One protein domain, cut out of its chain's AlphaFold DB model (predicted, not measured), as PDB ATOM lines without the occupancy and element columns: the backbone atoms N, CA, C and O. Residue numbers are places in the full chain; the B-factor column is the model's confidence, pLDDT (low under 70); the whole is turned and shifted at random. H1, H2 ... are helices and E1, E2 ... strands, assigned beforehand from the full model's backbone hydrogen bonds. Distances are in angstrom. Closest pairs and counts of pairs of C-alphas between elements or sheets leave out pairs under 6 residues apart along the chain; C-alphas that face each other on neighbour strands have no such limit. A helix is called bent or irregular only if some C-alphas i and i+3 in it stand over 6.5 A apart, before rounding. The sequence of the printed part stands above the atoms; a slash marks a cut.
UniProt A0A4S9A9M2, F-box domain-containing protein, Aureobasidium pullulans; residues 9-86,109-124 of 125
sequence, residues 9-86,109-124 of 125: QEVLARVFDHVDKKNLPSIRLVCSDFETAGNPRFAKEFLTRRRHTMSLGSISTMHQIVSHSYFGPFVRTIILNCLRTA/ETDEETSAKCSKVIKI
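AT A GLANCE: This is residues 9 to 86 and 109 to 124 of the 125 residues of the protein "F-box domain-containing protein" of Aureobasidium pullulans (UniProt A0A4S9A9M2). The model has two parts set end to end: a small head of three helices, H1, H2 and H3, and a three-stranded sheet with H4 over one face and the other face bare. H3 leads from the head straight into edge strand E1 of the sheet, and the two parts together make the long axis. The printed part has 94 residues, with four named helices and three named strands in the order H1 H2 H3 E1 H4 E2 E3; the mixed sheet runs E1 E2 E3, and the class is mixed, helices and strands. The whole is loose, with a radius of gyration of the C-alphas of 16.1 A, and elongated, spanning 52 by 28 by 21 A.

HOW THE PARTS SIT: H1, residues 9 to 16, touches H3, residues 32 to 46, closest at the C-alphas of Ala 13 and Ala 37, 4.5 A apart, at a steep tilt of 51 degrees, the same way. H2, residues 21 to 28, and H3 form a helical hairpin: they touch, closest at the C-alphas of Arg 28 and Glu 35, 4.1 A apart, at a shallow tilt of 28 degrees, opposite ways. H2 is irregular, with C-alphas 22 and 25 7.1 A apart, and H3 only just so, with C-alphas 37 and 40 6.9 A apart. E1, residues 49 to 53, and E2, residues 77 to 82, are parallel at 21 degrees, with N 52 and O 79 2.8 A apart, within hydrogen-bond range. With H4, residues 56 to 66, they form a strand-helix-strand unit, two parallel neighbour strands with a helix between, whose crossover is right-handed. H4 is on the sheet, making two layers, helix and sheet; it lies over E1 and runs along the strands, at 2 degrees to E1 on the local plane, with a height over the sheet of 9.3 A; that plane is fitted to 6 C-alphas, only just enough. The closest C-alphas of H4 and E1 are those of Ser 58 and His 52, 5.9 A apart. E3, residues 118 to 123, is antiparallel to E2 at 158 degrees, with N 80 and O 120 2.8 A apart. H3 and H4 are apart. Every O i to N i+4 pair is within hydrogen-bond range in H1 and H4, but 2 of 4 in H2 and 9 of 11 in H3.

IN THESE COORDINATES: H1 begins at C-alpha 9, (-35.589, 40.791, 61.765). H3 is 19.3 A long, H4 15.3 A, E2 15.5 A and E3 16.4 A. E3 ends at C-alpha 123, (-35.852, 43.358, 30.499).

THE WHOLE: The two farthest C-alphas, of Val 11 and Ala 86, are 52.8 A apart. Residues 87 to 108 are not printed, and C-alphas 86 and 109 are 17.5 A apart across this cut. Confidence is low, under 70, at residues 82 to 86, 109 to 121 and 124.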
ATOM      1  N   GLN A   9     -35.469  41.318  63.121       93.00
ATOM      2  CA  GLN A   9     -35.589  40.791  61.765       93.00
ATOM      3  C   GLN A   9     -34.473  41.281  60.835       93.00
ATOM      4  O   GLN A   9     -33.990  40.543  59.977       93.00
ATOM      5  N   GLU A  10     -34.010  42.513  61.033       93.62
ATOM      6  CA  GLU A  10     -32.921  43.132  60.282       93.62
ATOM      7  C   GLU A  10     -31.584  42.440  60.558       93.62
ATOM      8  O   GLU A  10     -30.760  42.272  59.657       93.62
ATOM      9  N   VAL A  11     -31.367  42.014  61.805       94.62
ATOM     10  CA  VAL A  11     -30.166  41.274  62.199       94.62
ATOM     11  C   VAL A  11     -30.222  39.868  61.616       94.62
ATOM     12  O   VAL A  11     -29.232  39.408  61.049       94.62
ATOM     13  N   LEU A  12     -31.384  39.212  61.675       93.69
ATOM     14  CA  LEU A  12     -31.586  37.894  61.079       93.69
ATOM     15  C   LEU A  12     -31.368  37.919  59.555       93.69
ATOM     16  O   LEU A  12     -30.684  37.048  59.016       93.69
ATOM     17  N   ALA A  13     -31.849  38.958  58.868       93.81
ATOM     18  CA  ALA A  13     -31.596  39.160  57.442       93.81
ATOM     19  C   ALA A  13     -30.094  39.311  57.132       93.81
ATOM     20  O   ALA A  13     -29.591  38.677  56.204       93.81
ATOM     21  N   ARG A  14     -29.340  40.064  57.951       94.00
ATOM     22  CA  ARG A  14     -27.874  40.177  57.805       94.00
ATOM     23  C   ARG A  14     -27.137  38.871  58.074       94.00
ATOM     24  O   ARG A  14     -26.135  38.588  57.421       94.00
ATOM     25  N   VAL A  15     -27.603  38.056  59.017       93.19
ATOM     26  CA  VAL A  15     -27.056  36.701  59.204       93.19
ATOM     27  C   VAL A  15     -27.262  35.901  57.924       93.19
ATOM     28  O   VAL A  15     -26.340  35.248  57.433       93.19
ATOM     29  N   PHE A  16     -28.444  36.014  57.324       93.31
ATOM     30  CA  PHE A  16     -28.725  35.341  56.072       93.31
ATOM     31  C   PHE A  16     -27.907  35.857  54.908       93.31
ATOM     32  O   PHE A  16     -27.666  35.044  54.030       93.31
ATOM     33  N   ASP A  17     -27.374  37.081  54.919       92.19
ATOM     34  CA  ASP A  17     -26.396  37.552  53.923       92.19
ATOM     35  C   ASP A  17     -25.120  36.703  53.833       92.19
ATOM     36  O   ASP A  17     -24.460  36.699  52.791       92.19
ATOM     37  N   HIS A  18     -24.829  35.906  54.862       93.25
ATOM     38  CA  HIS A  18     -23.637  35.063  54.956       93.25
ATOM     39  C   HIS A  18     -23.910  33.576  54.687       93.25
ATOM     40  O   HIS A  18     -22.983  32.776  54.638       93.25
ATOM     41  N   VAL A  19     -25.172  33.181  54.496       91.62
ATOM     42  CA  VAL A  19     -25.535  31.783  54.207       91.62
ATOM     43  C   VAL A  19     -25.108  31.417  52.779       91.62
ATOM     44  O   VAL A  19     -25.179  32.244  51.874       91.62
ATOM     45  N   ASP A  20     -24.698  30.185  52.503       93.38
ATOM     46  CA  ASP A  20     -24.459  29.800  51.108       93.38
ATOM     47  C   ASP A  20     -25.756  29.822  50.294       93.38
ATOM     48  O   ASP A  20     -26.812  29.385  50.756       93.38
ATOM     49  N   LYS A  21     -25.667  30.242  49.028       92.12
ATOM     50  CA  LYS A  21     -26.814  30.328  48.109       92.12
ATOM     51  C   LYS A  21     -27.615  29.020  48.051       92.12
ATOM     52  O   LYS A  21     -28.837  29.046  48.132       92.12
ATOM     53  N   LYS A  22     -26.926  27.875  48.006       91.88
ATOM     54  CA  LYS A  22     -27.525  26.524  47.990       91.88
ATOM     55  C   LYS A  22     -28.392  26.203  49.217       91.88
ATOM     56  O   LYS A  22     -29.307  25.397  49.109       91.88
ATOM     57  N   ASN A  23     -28.129  26.844  50.357       92.56
ATOM     58  CA  ASN A  23     -28.818  26.593  51.624       92.56
ATOM     59  C   ASN A  23     -29.987  27.567  51.864       92.56
ATOM     60  O   ASN A  23     -30.813  27.328  52.745       92.56
ATOM     61  N   LEU A  24     -30.085  28.652  51.082       91.50
ATOM     62  CA  LEU A  24     -31.150  29.653  51.207       91.50
ATOM     63  C   LEU A  24     -32.575  29.093  51.045       91.50
ATOM     64  O   LEU A  24     -33.453  29.534  51.785       91.50
ATOM     65  N   PRO A  25     -32.860  28.152  50.123       92.94
ATOM     66  CA  PRO A  25     -34.193  27.562  50.041       92.94
ATOM     67  C   PRO A  25     -34.552  26.800  51.320       92.94
ATOM     68  O   PRO A  25     -35.626  27.001  51.871       92.94
ATOM     69  N   SER A  26     -33.632  25.974  51.825       93.62
ATOM     70  CA  SER A  26     -33.866  25.140  53.005       93.62
ATOM     71  C   SER A  26     -34.055  25.971  54.272       93.62
ATOM     72  O   SER A  26     -34.968  25.696  55.043       93.62
ATOM     73  N   ILE A  27     -33.240  27.014  54.477       91.44
ATOM     74  CA  ILE A  27     -33.326  27.833  55.694       91.44
ATOM     75  C   ILE A  27     -34.635  28.628  55.765       91.44
ATOM     76  O   ILE A  27     -35.195  28.786  56.845       91.44
ATOM     77  N   ARG A  28     -35.175  29.059  54.616       94.06
ATOM     78  CA  ARG A  28     -36.466  29.761  54.531       94.06
ATOM     79  C   ARG A  28     -37.658  28.892  54.926       94.06
ATOM     80  O   ARG A  28     -38.692  29.440  55.273       94.06
ATOM     81  N   LEU A  29     -37.526  27.567  54.878       93.56
ATOM     82  CA  LEU A  29     -38.606  26.631  55.206       93.56
ATOM     83  C   LEU A  29     -38.656  26.258  56.695       93.56
ATOM     84  O   LEU A  29     -39.528  25.494  57.097       93.56
ATOM     85  N   VAL A  30     -37.730  26.766  57.516       93.81
ATOM     86  CA  VAL A  30     -37.645  26.414  58.943       93.81
ATOM     87  C   VAL A  30     -38.817  26.992  59.740       93.81
ATOM     88  O   VAL A  30     -39.419  26.288  60.545       93.81
ATOM     89  N   CYS A  31     -39.121  28.279  59.549       94.06
ATOM     90  CA  CYS A  31     -40.226  28.982  60.209       94.06
ATOM     91  C   CYS A  31     -40.530  30.312  59.497       94.06
ATOM     92  O   CYS A  31     -39.740  30.763  58.666       94.06
ATOM     93  N   SER A  32     -41.635  30.969  59.863       94.31
ATOM     94  CA  SER A  32     -42.084  32.243  59.275       94.31
ATOM     95  C   SER A  32     -41.079  33.390  59.414       94.31
ATOM     96  O   SER A  32     -40.935  34.206  58.502       94.31
ATOM     97  N   ASP A  33     -40.354  33.452  60.532       93.69
ATOM     98  CA  ASP A  33     -39.371  34.517  60.777       93.69
ATOM     99  C   ASP A  33     -38.176  34.356  59.833       93.69
ATOM    100  O   ASP A  33     -37.698  35.318  59.225       93.69
ATOM    101  N   PHE A  34     -37.749  33.107  59.628       94.94
ATOM    102  CA  PHE A  34     -36.678  32.752  58.702       94.94
ATOM    103  C   PHE A  34     -37.128  32.908  57.249       94.94
ATOM    104  O   PHE A  34     -36.361  33.359  56.398       94.94
ATOM    105  N   GLU A  35     -38.378  32.582  56.940       94.94
ATOM    106  CA  GLU A  35     -38.944  32.865  55.629       94.94
ATOM    107  C   GLU A  35     -38.843  34.365  55.336       94.94
ATOM    108  O   GLU A  35     -38.209  34.776  54.362       94.94
ATOM    109  N   THR A  36     -39.373  35.192  56.235       94.62
ATOM    110  CA  THR A  36     -39.426  36.647  56.075       94.62
ATOM    111  C   THR A  36     -38.026  37.260  55.980       94.62
ATOM    112  O   THR A  36     -37.798  38.141  55.153       94.62
ATOM    113  N   ALA A  37     -37.060  36.781  56.771       94.81
ATOM    114  CA  ALA A  37     -35.688  37.297  56.762       94.81
ATOM    115  C   ALA A  37     -34.916  36.837  55.521       94.81
ATOM    116  O   ALA A  37     -34.055  37.559  55.017       94.81
ATOM    117  N   GLY A  38     -35.205  35.634  55.018       94.88
ATOM    118  CA  GLY A  38     -34.510  35.043  53.874       94.88
ATOM    119  C   GLY A  38     -35.084  35.461  52.530       94.88
ATOM    120  O   GLY A  38     -34.368  35.420  51.529       94.88
ATOM    121  N   ASN A  39     -36.348  35.882  52.495       94.94
ATOM    122  CA  ASN A  39     -37.061  36.280  51.285       94.94
ATOM    123  C   ASN A  39     -36.318  37.338  50.447       94.94
ATOM    124  O   ASN A  39     -36.152  37.081  49.253       94.94
ATOM    125  N   PRO A  40     -35.799  38.455  51.002       94.50
ATOM    126  CA  PRO A  40     -35.091  39.460  50.206       94.50
ATOM    127  C   PRO A  40     -33.854  38.895  49.499       94.50
ATOM    128  O   PRO A  40     -33.649  39.110  48.302       94.50
ATOM    129  N   ARG A  41     -33.029  38.133  50.229       94.88
ATOM    130  CA  ARG A  41     -31.790  37.569  49.687       94.88
ATOM    131  C   ARG A  41     -32.059  36.455  48.691       94.88
ATOM    132  O   ARG A  41     -31.440  36.416  47.631       94.88
ATOM    133  N   PHE A  42     -33.012  35.581  48.997       95.12
ATOM    134  CA  PHE A  42     -33.465  34.555  48.067       95.12
ATOM    135  C   PHE A  42     -34.005  35.177  46.778       95.12
ATOM    136  O   PHE A  42     -33.654  34.731  45.689       95.12
ATOM    137  N   ALA A  43     -34.818  36.228  46.887       94.31
ATOM    138  CA  ALA A  43     -35.379  36.902  45.729       94.31
ATOM    139  C   ALA A  43     -34.275  37.493  44.843       94.31
ATOM    140  O   ALA A  43     -34.224  37.238  43.639       94.31
ATOM    141  N   LYS A  44     -33.321  38.195  45.459       93.88
ATOM    142  CA  LYS A  44     -32.166  38.764  44.762       93.88
ATOM    143  C   LYS A  44     -31.313  37.698  44.067       93.88
ATOM    144  O   LYS A  44     -30.860  37.928  42.948       93.88
ATOM    145  N   GLU A  45     -31.111  36.543  44.689       93.69
ATOM    146  CA  GLU A  45     -30.243  35.501  44.140       93.69
ATOM    147  C   GLU A  45     -30.922  34.660  43.046       93.69
ATOM    148  O   GLU A  45     -30.305  34.353  42.031       93.69
ATOM    149  N   PHE A  46     -32.197  34.304  43.226       91.38
ATOM    150  CA  PHE A  46     -32.877  33.316  42.379       91.38
ATOM    151  C   PHE A  46     -33.944  33.900  41.447       91.38
ATOM    152  O   PHE A  46     -34.433  33.193  40.561       91.38
ATOM    153  N   LEU A  47     -34.379  35.144  41.660       93.06
ATOM    154  CA  LEU A  47     -35.486  35.747  40.904       93.06
ATOM    155  C   LEU A  47     -35.038  36.880  39.988       93.06
ATOM    156  O   LEU A  47     -35.682  37.094  38.968       93.06
ATOM    157  N   THR A  48     -33.921  37.549  40.298       93.19
ATOM    158  CA  THR A  48     -33.422  38.692  39.513       93.19
ATOM    159  C   THR A  48     -33.268  38.374  38.031       93.19
ATOM    160  O   THR A  48     -33.710  39.157  37.189       93.19
ATOM    161  N   ARG A  49     -32.673  37.220  37.711       90.75
ATOM    162  CA  ARG A  49     -32.505  36.724  36.342       90.75
ATOM    163  C   ARG A  49     -33.046  35.302  36.259       90.75
ATOM    164  O   ARG A  49     -32.485  34.386  36.854       90.75
ATOM    165  N   ARG A  50     -34.145  35.120  35.533       87.38
ATOM    166  CA  ARG A  50     -34.895  33.860  35.450       87.38
ATOM    167  C   ARG A  50     -34.897  33.330  34.026       87.38
ATOM    168  O   ARG A  50     -35.260  34.043  33.098       87.38
ATOM    169  N   ARG A  51     -34.522  32.064  33.852       86.31
ATOM    170  CA  ARG A  51     -34.563  31.378  32.557       86.31
ATOM    171  C   ARG A  51     -35.776  30.457  32.499       86.31
ATOM    172  O   ARG A  51     -35.988  29.659  33.407       86.31
ATOM    173  N   HIS A  52     -36.552  30.574  31.434       84.94
ATOM    174  CA  HIS A  52     -37.775  29.823  31.197       84.94
ATOM    175  C   HIS A  52     -37.714  29.157  29.824       84.94
ATOM    176  O   HIS A  52     -37.165  29.705  28.872       84.94
ATOM    177  N   THR A  53     -38.270  27.957  29.711       81.69
ATOM    178  CA  THR A  53     -38.482  27.307  28.413       81.69
ATOM    179  C   THR A  53     -39.723  27.891  27.756       81.69
ATOM    180  O   THR A  53     -40.673  28.238  28.452       81.69
ATOM    181  N   MET A  54     -39.780  27.949  26.429       81.75
ATOM    182  CA  MET A  54     -40.974  28.423  25.724       81.75
ATOM    183  C   MET A  54     -42.082  27.350  25.672       81.75
ATOM    184  O   MET A  54     -42.434  26.845  24.613       81.75
ATOM    185  N   SER A  55     -42.611  26.981  26.840       81.81
ATOM    186  CA  SER A  55     -43.747  26.071  27.019       81.81
ATOM    187  C   SER A  55     -44.853  26.757  27.816       81.81
ATOM    188  O   SER A  55     -44.575  27.624  28.647       81.81
ATOM    189  N   LEU A  56     -46.110  26.351  27.603       82.94
ATOM    190  CA  LEU A  56     -47.258  26.942  28.299       82.94
ATOM    191  C   LEU A  56     -47.095  26.894  29.827       82.94
ATOM    192  O   LEU A  56     -47.304  27.898  30.502       82.94
ATOM    193  N   GLY A  57     -46.657  25.751  30.364       85.00
ATOM    194  CA  GLY A  57     -46.407  25.596  31.798       85.00
ATOM    195  C   GLY A  57     -45.335  26.559  32.310       85.00
ATOM    196  O   GLY A  57     -45.549  27.243  33.305       85.00
ATOM    197  N   SER A  58     -44.213  26.686  31.595       84.06
ATOM    198  CA  SER A  58     -43.114  27.559  32.018       84.06
ATOM    199  C   SER A  58     -43.474  29.046  31.935       84.06
ATOM    200  O   SER A  58     -43.103  29.804  32.831       84.06
ATOM    201  N   ILE A  59     -44.241  29.452  30.917       88.00
ATOM    202  CA  ILE A  59     -44.768  30.818  30.769       88.00
ATOM    203  C   ILE A  59     -45.798  31.127  31.864       88.00
ATOM    204  O   ILE A  59     -45.774  32.213  32.437       88.00
ATOM    205  N   SER A  60     -46.668  30.175  32.207       90.25
ATOM    206  CA  SER A  60     -47.625  30.337  33.308       90.25
ATOM    207  C   SER A  60     -46.909  30.513  34.652       90.25
ATOM    208  O   SER A  60     -47.195  31.455  35.391       90.25
ATOM    209  N   THR A  61     -45.899  29.685  34.941       89.38
ATOM    210  CA  THR A  61     -45.066  29.827  36.147       89.38
ATOM    211  C   THR A  61     -44.326  31.163  36.175       89.38
ATOM    212  O   THR A  61     -44.278  31.820  37.210       89.38
ATOM    213  N   MET A  62     -43.763  31.589  35.041       90.88
ATOM    214  CA  MET A  62     -43.129  32.900  34.901       90.88
ATOM    215  C   MET A  62     -44.102  34.027  35.263       90.88
ATOM    216  O   MET A  62     -43.771  34.874  36.088       90.88
ATOM    217  N   HIS A  63     -45.314  34.002  34.701       90.94
ATOM    218  CA  HIS A  63     -46.355  34.979  35.010       90.94
ATOM    219  C   HIS A  63     -46.722  34.970  36.500       90.94
ATOM    220  O   HIS A  63     -46.789  36.031  37.108       90.94
ATOM    221  N   GLN A  64     -46.883  33.801  37.126       93.50
ATOM    222  CA  GLN A  64     -47.163  33.711  38.566       93.50
ATOM    223  C   GLN A  64     -46.072  34.361  39.428       93.50
ATOM    224  O   GLN A  64     -46.388  35.009  40.421       93.50
ATOM    225  N   ILE A  65     -44.797  34.209  39.055       92.19
ATOM    226  CA  ILE A  65     -43.677  34.809  39.794       92.19
ATOM    227  C   ILE A  65     -43.663  36.329  39.615       92.19
ATOM    228  O   ILE A  65     -43.520  37.052  40.598       92.19
ATOM    229  N   VAL A  66     -43.812  36.810  38.379       92.81
ATOM    230  CA  VAL A  66     -43.795  38.249  38.063       92.81
ATOM    231  C   VAL A  66     -44.996  38.969  38.678       92.81
ATOM    232  O   VAL A  66     -44.855  40.082  39.169       92.81
ATOM    233  N   SER A  67     -46.159  38.321  38.714       94.38
ATOM    234  CA  SER A  67     -47.389  38.876  39.290       94.38
ATOM    235  C   SER A  67     -47.465  38.734  40.815       94.38
ATOM    236  O   SER A  67     -48.426  39.193  41.432       94.38
ATOM    237  N   HIS A  68     -46.479  38.099  41.455       95.31
ATOM    238  CA  HIS A  68     -46.453  37.951  42.905       95.31
ATOM    239  C   HIS A  68     -46.147  39.297  43.575       95.31
ATOM    240  O   HIS A  68     -45.099  39.887  43.327       95.31
ATOM    241  N   SER A  69     -46.995  39.740  44.508       95.31
ATOM    242  CA  SER A  69     -46.881  41.056  45.169       95.31
ATOM    243  C   SER A  69     -45.499  41.331  45.773       95.31
ATOM    244  O   SER A  69     -44.929  42.397  45.572       95.31
ATOM    245  N   TYR A  70     -44.944  40.350  46.489       94.44
ATOM    246  CA  TYR A  70     -43.612  40.458  47.087       94.44
ATOM    247  C   TYR A  70     -42.454  40.168  46.113       94.44
ATOM    248  O   TYR A  70     -41.470  40.901  46.091       94.44
ATOM    249  N   PHE A  71     -42.526  39.084  45.330       94.62
ATOM    250  CA  PHE A  71     -41.400  38.608  44.518       94.62
ATOM    251  C   PHE A  71     -41.287  39.257  43.138       94.62
ATOM    252  O   PHE A  71     -40.174  39.364  42.622       94.62
ATOM    253  N   GLY A  72     -42.399  39.702  42.558       93.75
ATOM    254  CA  GLY A  72     -42.448  40.356  41.252       93.75
ATOM    255  C   GLY A  72     -41.448  41.508  41.114       93.75
ATOM    256  O   GLY A  72     -40.644  41.471  40.184       93.75
ATOM    257  N   PRO A  73     -41.381  42.450  42.078       94.81
ATOM    258  CA  PRO A  73     -40.422  43.561  42.054       94.81
ATOM    259  C   PRO A  73     -38.937  43.163  42.014       94.81
ATOM    260  O   PRO A  73     -38.085  43.988  41.688       94.81
ATOM    261  N   PHE A  74     -38.593  41.919  42.361       94.69
ATOM    262  CA  PHE A  74     -37.213  41.438  42.284       94.69
ATOM    263  C   PHE A  74     -36.850  40.897  40.903       94.69
ATOM    264  O   PHE A  74     -35.662  40.815  40.599       94.69
ATOM    265  N   VAL A  75     -37.823  40.532  40.064       93.19
ATOM    266  CA  VAL A  75     -37.563  39.997  38.723       93.19
ATOM    267  C   VAL A  75     -37.185  41.143  37.792       93.19
ATOM    268  O   VAL A  75     -37.999  42.008  37.499       93.19
ATOM    269  N   ARG A  76     -35.943  41.143  37.300       91.62
ATOM    270  CA  ARG A  76     -35.440  42.183  36.383       91.62
ATOM    271  C   ARG A  76     -35.255  41.681  34.964       91.62
ATOM    272  O   ARG A  76     -35.369  42.438  34.003       91.62
ATOM    273  N   THR A  77     -34.915  40.406  34.823       87.62
ATOM    274  CA  THR A  77     -34.565  39.820  33.534       87.62
ATOM    275  C   THR A  77     -35.171  38.439  33.395       87.62
ATOM    276  O   THR A  77     -34.963  37.560  34.235       87.62
ATOM    277  N   ILE A  78     -35.875  38.231  32.291       88.50
ATOM    278  CA  ILE A  78     -36.411  36.938  31.890       88.50
ATOM    279  C   ILE A  78     -35.692  36.509  30.619       88.50
ATOM    280  O   ILE A  78     -35.606  37.263  29.658       88.50
ATOM    281  N   ILE A  79     -35.190  35.281  30.605       86.19
ATOM    282  CA  ILE A  79     -34.573  34.666  29.435       86.19
ATOM    283  C   ILE A  79     -35.488  33.546  28.970       86.19
ATOM    284  O   ILE A  79     -35.670  32.556  29.679       86.19
ATOM    285  N   LEU A  80     -36.048  33.681  27.778       84.88
ATOM    286  CA  LEU A  80     -36.813  32.627  27.136       84.88
ATOM    287  C   LEU A  80     -35.878  31.797  26.263       84.88
ATOM    288  O   LEU A  80     -35.317  32.282  25.283       84.88
ATOM    289  N   ASN A  81     -35.728  30.526  26.614       78.00
ATOM    290  CA  ASN A  81     -35.099  29.543  25.753       78.00
ATOM    291  C   ASN A  81     -36.123  29.121  24.702       78.00
ATOM    292  O   ASN A  81     -37.022  28.315  24.970       78.00
ATOM    293  N   CYS A  82     -35.989  29.698  23.512       66.44
ATOM    294  CA  CYS A  82     -36.769  29.316  22.354       66.44
ATOM    295  C   CYS A  82     -36.027  28.174  21.658       66.44
ATOM    296  O   CYS A  82     -35.031  28.393  20.971       66.44
ATOM    297  N   LEU A  83     -36.525  26.947  21.798       56.38
ATOM    298  CA  LEU A  83     -36.238  25.955  20.772       56.38
ATOM    299  C   LEU A  83     -37.015  26.401  19.538       56.38
ATOM    300  O   LEU A  83     -38.242  26.335  19.514       56.38
ATOM    301  N   ARG A  84     -36.308  26.897  18.523       52.06
ATOM    302  CA  ARG A  84     -36.882  26.900  17.186       52.06
ATOM    303  C   ARG A  84     -36.929  25.436  16.771       52.06
ATOM    304  O   ARG A  84     -35.916  24.883  16.359       52.06
ATOM    305  N   THR A  85     -38.089  24.800  16.876       42.09
ATOM    306  CA  THR A  85     -38.416  23.734  15.930       42.09
ATOM    307  C   THR A  85     -38.529  24.422  14.577       42.09
ATOM    308  O   THR A  85     -39.612  24.826  14.168       42.09
ATOM    309  N   ALA A  86     -37.386  24.677  13.935       47.47
ATOM    310  CA  ALA A  86     -37.387  24.853  12.502       47.47
ATOM    311  C   ALA A  86     -37.895  23.517  11.972       47.47
ATOM    312  O   ALA A  86     -37.198  22.508  12.067       47.47
ATOM    313  N   GLU A 109     -26.475  35.206  22.526       42.47
ATOM    314  CA  GLU A 109     -25.924  33.959  22.000       42.47
ATOM    315  C   GLU A 109     -25.038  33.342  23.089       42.47
ATOM    316  O   GLU A 109     -24.072  33.949  23.540       42.47
ATOM    317  N   THR A 110     -25.424  32.171  23.600       39.31
ATOM    318  CA  THR A 110     -24.560  31.394  24.500       39.31
ATOM    319  C   THR A 110     -23.704  30.453  23.668       39.31
ATOM    320  O   THR A 110     -24.254  29.545  23.044       39.31
ATOM    321  N   ASP A 111     -22.387  30.664  23.714       38.69
ATOM    322  CA  ASP A 111     -21.349  29.796  23.156       38.69
ATOM    323  C   ASP A 111     -21.377  28.414  23.832       38.69
ATOM    324  O   ASP A 111     -20.661  28.160  24.796       38.69
ATOM    325  N   GLU A 112     -22.237  27.511  23.367       38.09
ATOM    326  CA  GLU A 112     -22.035  26.073  23.548       38.09
ATOM    327  C   GLU A 112     -22.746  25.303  22.428       38.09
ATOM    328  O   GLU A 112     -23.960  25.382  22.225       38.09
ATOM    329  N   GLU A 113     -21.908  24.607  21.672       38.38
ATOM    330  CA  GLU A 113     -22.097  23.989  20.366       38.38
ATOM    331  C   GLU A 113     -23.208  22.913  20.306       38.38
ATOM    332  O   GLU A 113     -23.451  22.164  21.250       38.38
ATOM    333  N   THR A 114     -23.838  22.822  19.126       35.47
ATOM    334  CA  THR A 114     -24.900  21.912  18.624       35.47
ATOM    335  C   THR A 114     -26.376  22.196  18.988       35.47
ATOM    336  O   THR A 114     -26.856  21.986  20.098       35.47
ATOM    337  N   SER A 115     -27.136  22.568  17.943       37.81
ATOM    338  CA  SER A 115     -28.521  23.081  17.902       37.81
ATOM    339  C   SER A 115     -28.637  24.558  18.280       37.81
ATOM    340  O   SER A 115     -28.410  24.934  19.425       37.81
ATOM    341  N   ALA A 116     -28.993  25.399  17.304       43.81
ATOM    342  CA  ALA A 116     -29.109  26.850  17.434       43.81
ATOM    343  C   ALA A 116     -30.136  27.246  18.516       43.81
ATOM    344  O   ALA A 116     -31.316  27.487  18.243       43.81
ATOM    345  N   LYS A 117     -29.690  27.300  19.774       44.66
ATOM    346  CA  LYS A 117     -30.453  27.790  20.921       44.66
ATOM    347  C   LYS A 117     -30.556  29.307  20.803       44.66
ATOM    348  O   LYS A 117     -29.721  30.045  21.308       44.66
ATOM    349  N   CYS A 118     -31.605  29.781  20.141       53.81
ATOM    350  CA  CYS A 118     -31.982  31.189  20.212       53.81
ATOM    351  C   CYS A 118     -32.568  31.482  21.602       53.81
ATOM    352  O   CYS A 118     -33.718  31.140  21.886       53.81
ATOM    353  N   SER A 119     -31.798  32.125  22.476       52.62
ATOM    354  CA  SER A 119     -32.325  32.721  23.705       52.62
ATOM    355  C   SER A 119     -32.826  34.142  23.423       52.62
ATOM    356  O   SER A 119     -32.132  34.945  22.807       52.62
ATOM    357  N   LYS A 120     -34.042  34.462  23.879       64.19
ATOM    358  CA  LYS A 120     -34.588  35.829  23.880       64.19
ATOM    359  C   LYS A 120     -34.526  36.402  25.292       64.19
ATOM    360  O   LYS A 120     -35.053  35.782  26.215       64.19
ATOM    361  N   VAL A 121     -33.923  37.574  25.463       66.81
ATOM    362  CA  VAL A 121     -33.833  38.286  26.744       66.81
ATOM    363  C   VAL A 121     -34.891  39.384  26.795       66.81
ATOM    364  O   VAL A 121     -35.016  40.187  25.876       66.81
ATOM    365  N   ILE A 122     -35.650  39.411  27.887       74.19
ATOM    366  CA  ILE A 122     -36.676  40.406  28.194       74.19
ATOM    367  C   ILE A 122     -36.237  41.146  29.456       74.19
ATOM    368  O   ILE A 122     -36.037  40.528  30.508       74.19
ATOM    369  N   LYS A 123     -36.089  42.468  29.355       70.31
ATOM    370  CA  LYS A 123     -35.852  43.358  30.499       70.31
ATOM    371  C   LYS A 123     -37.186  43.904  30.996       70.31
ATOM    372  O   LYS A 123     -37.973  44.405  30.198       70.31
ATOM    373  N   ILE A 124     -37.428  43.789  32.298       65.94
ATOM    374  CA  ILE A 124     -38.598  44.380  32.953       65.94
ATOM    375  C   ILE A 124     -38.170  45.763  33.453       65.94
ATOM    376  O   ILE A 124     -37.210  45.854  34.222       65.94
TER     377      ILE A 124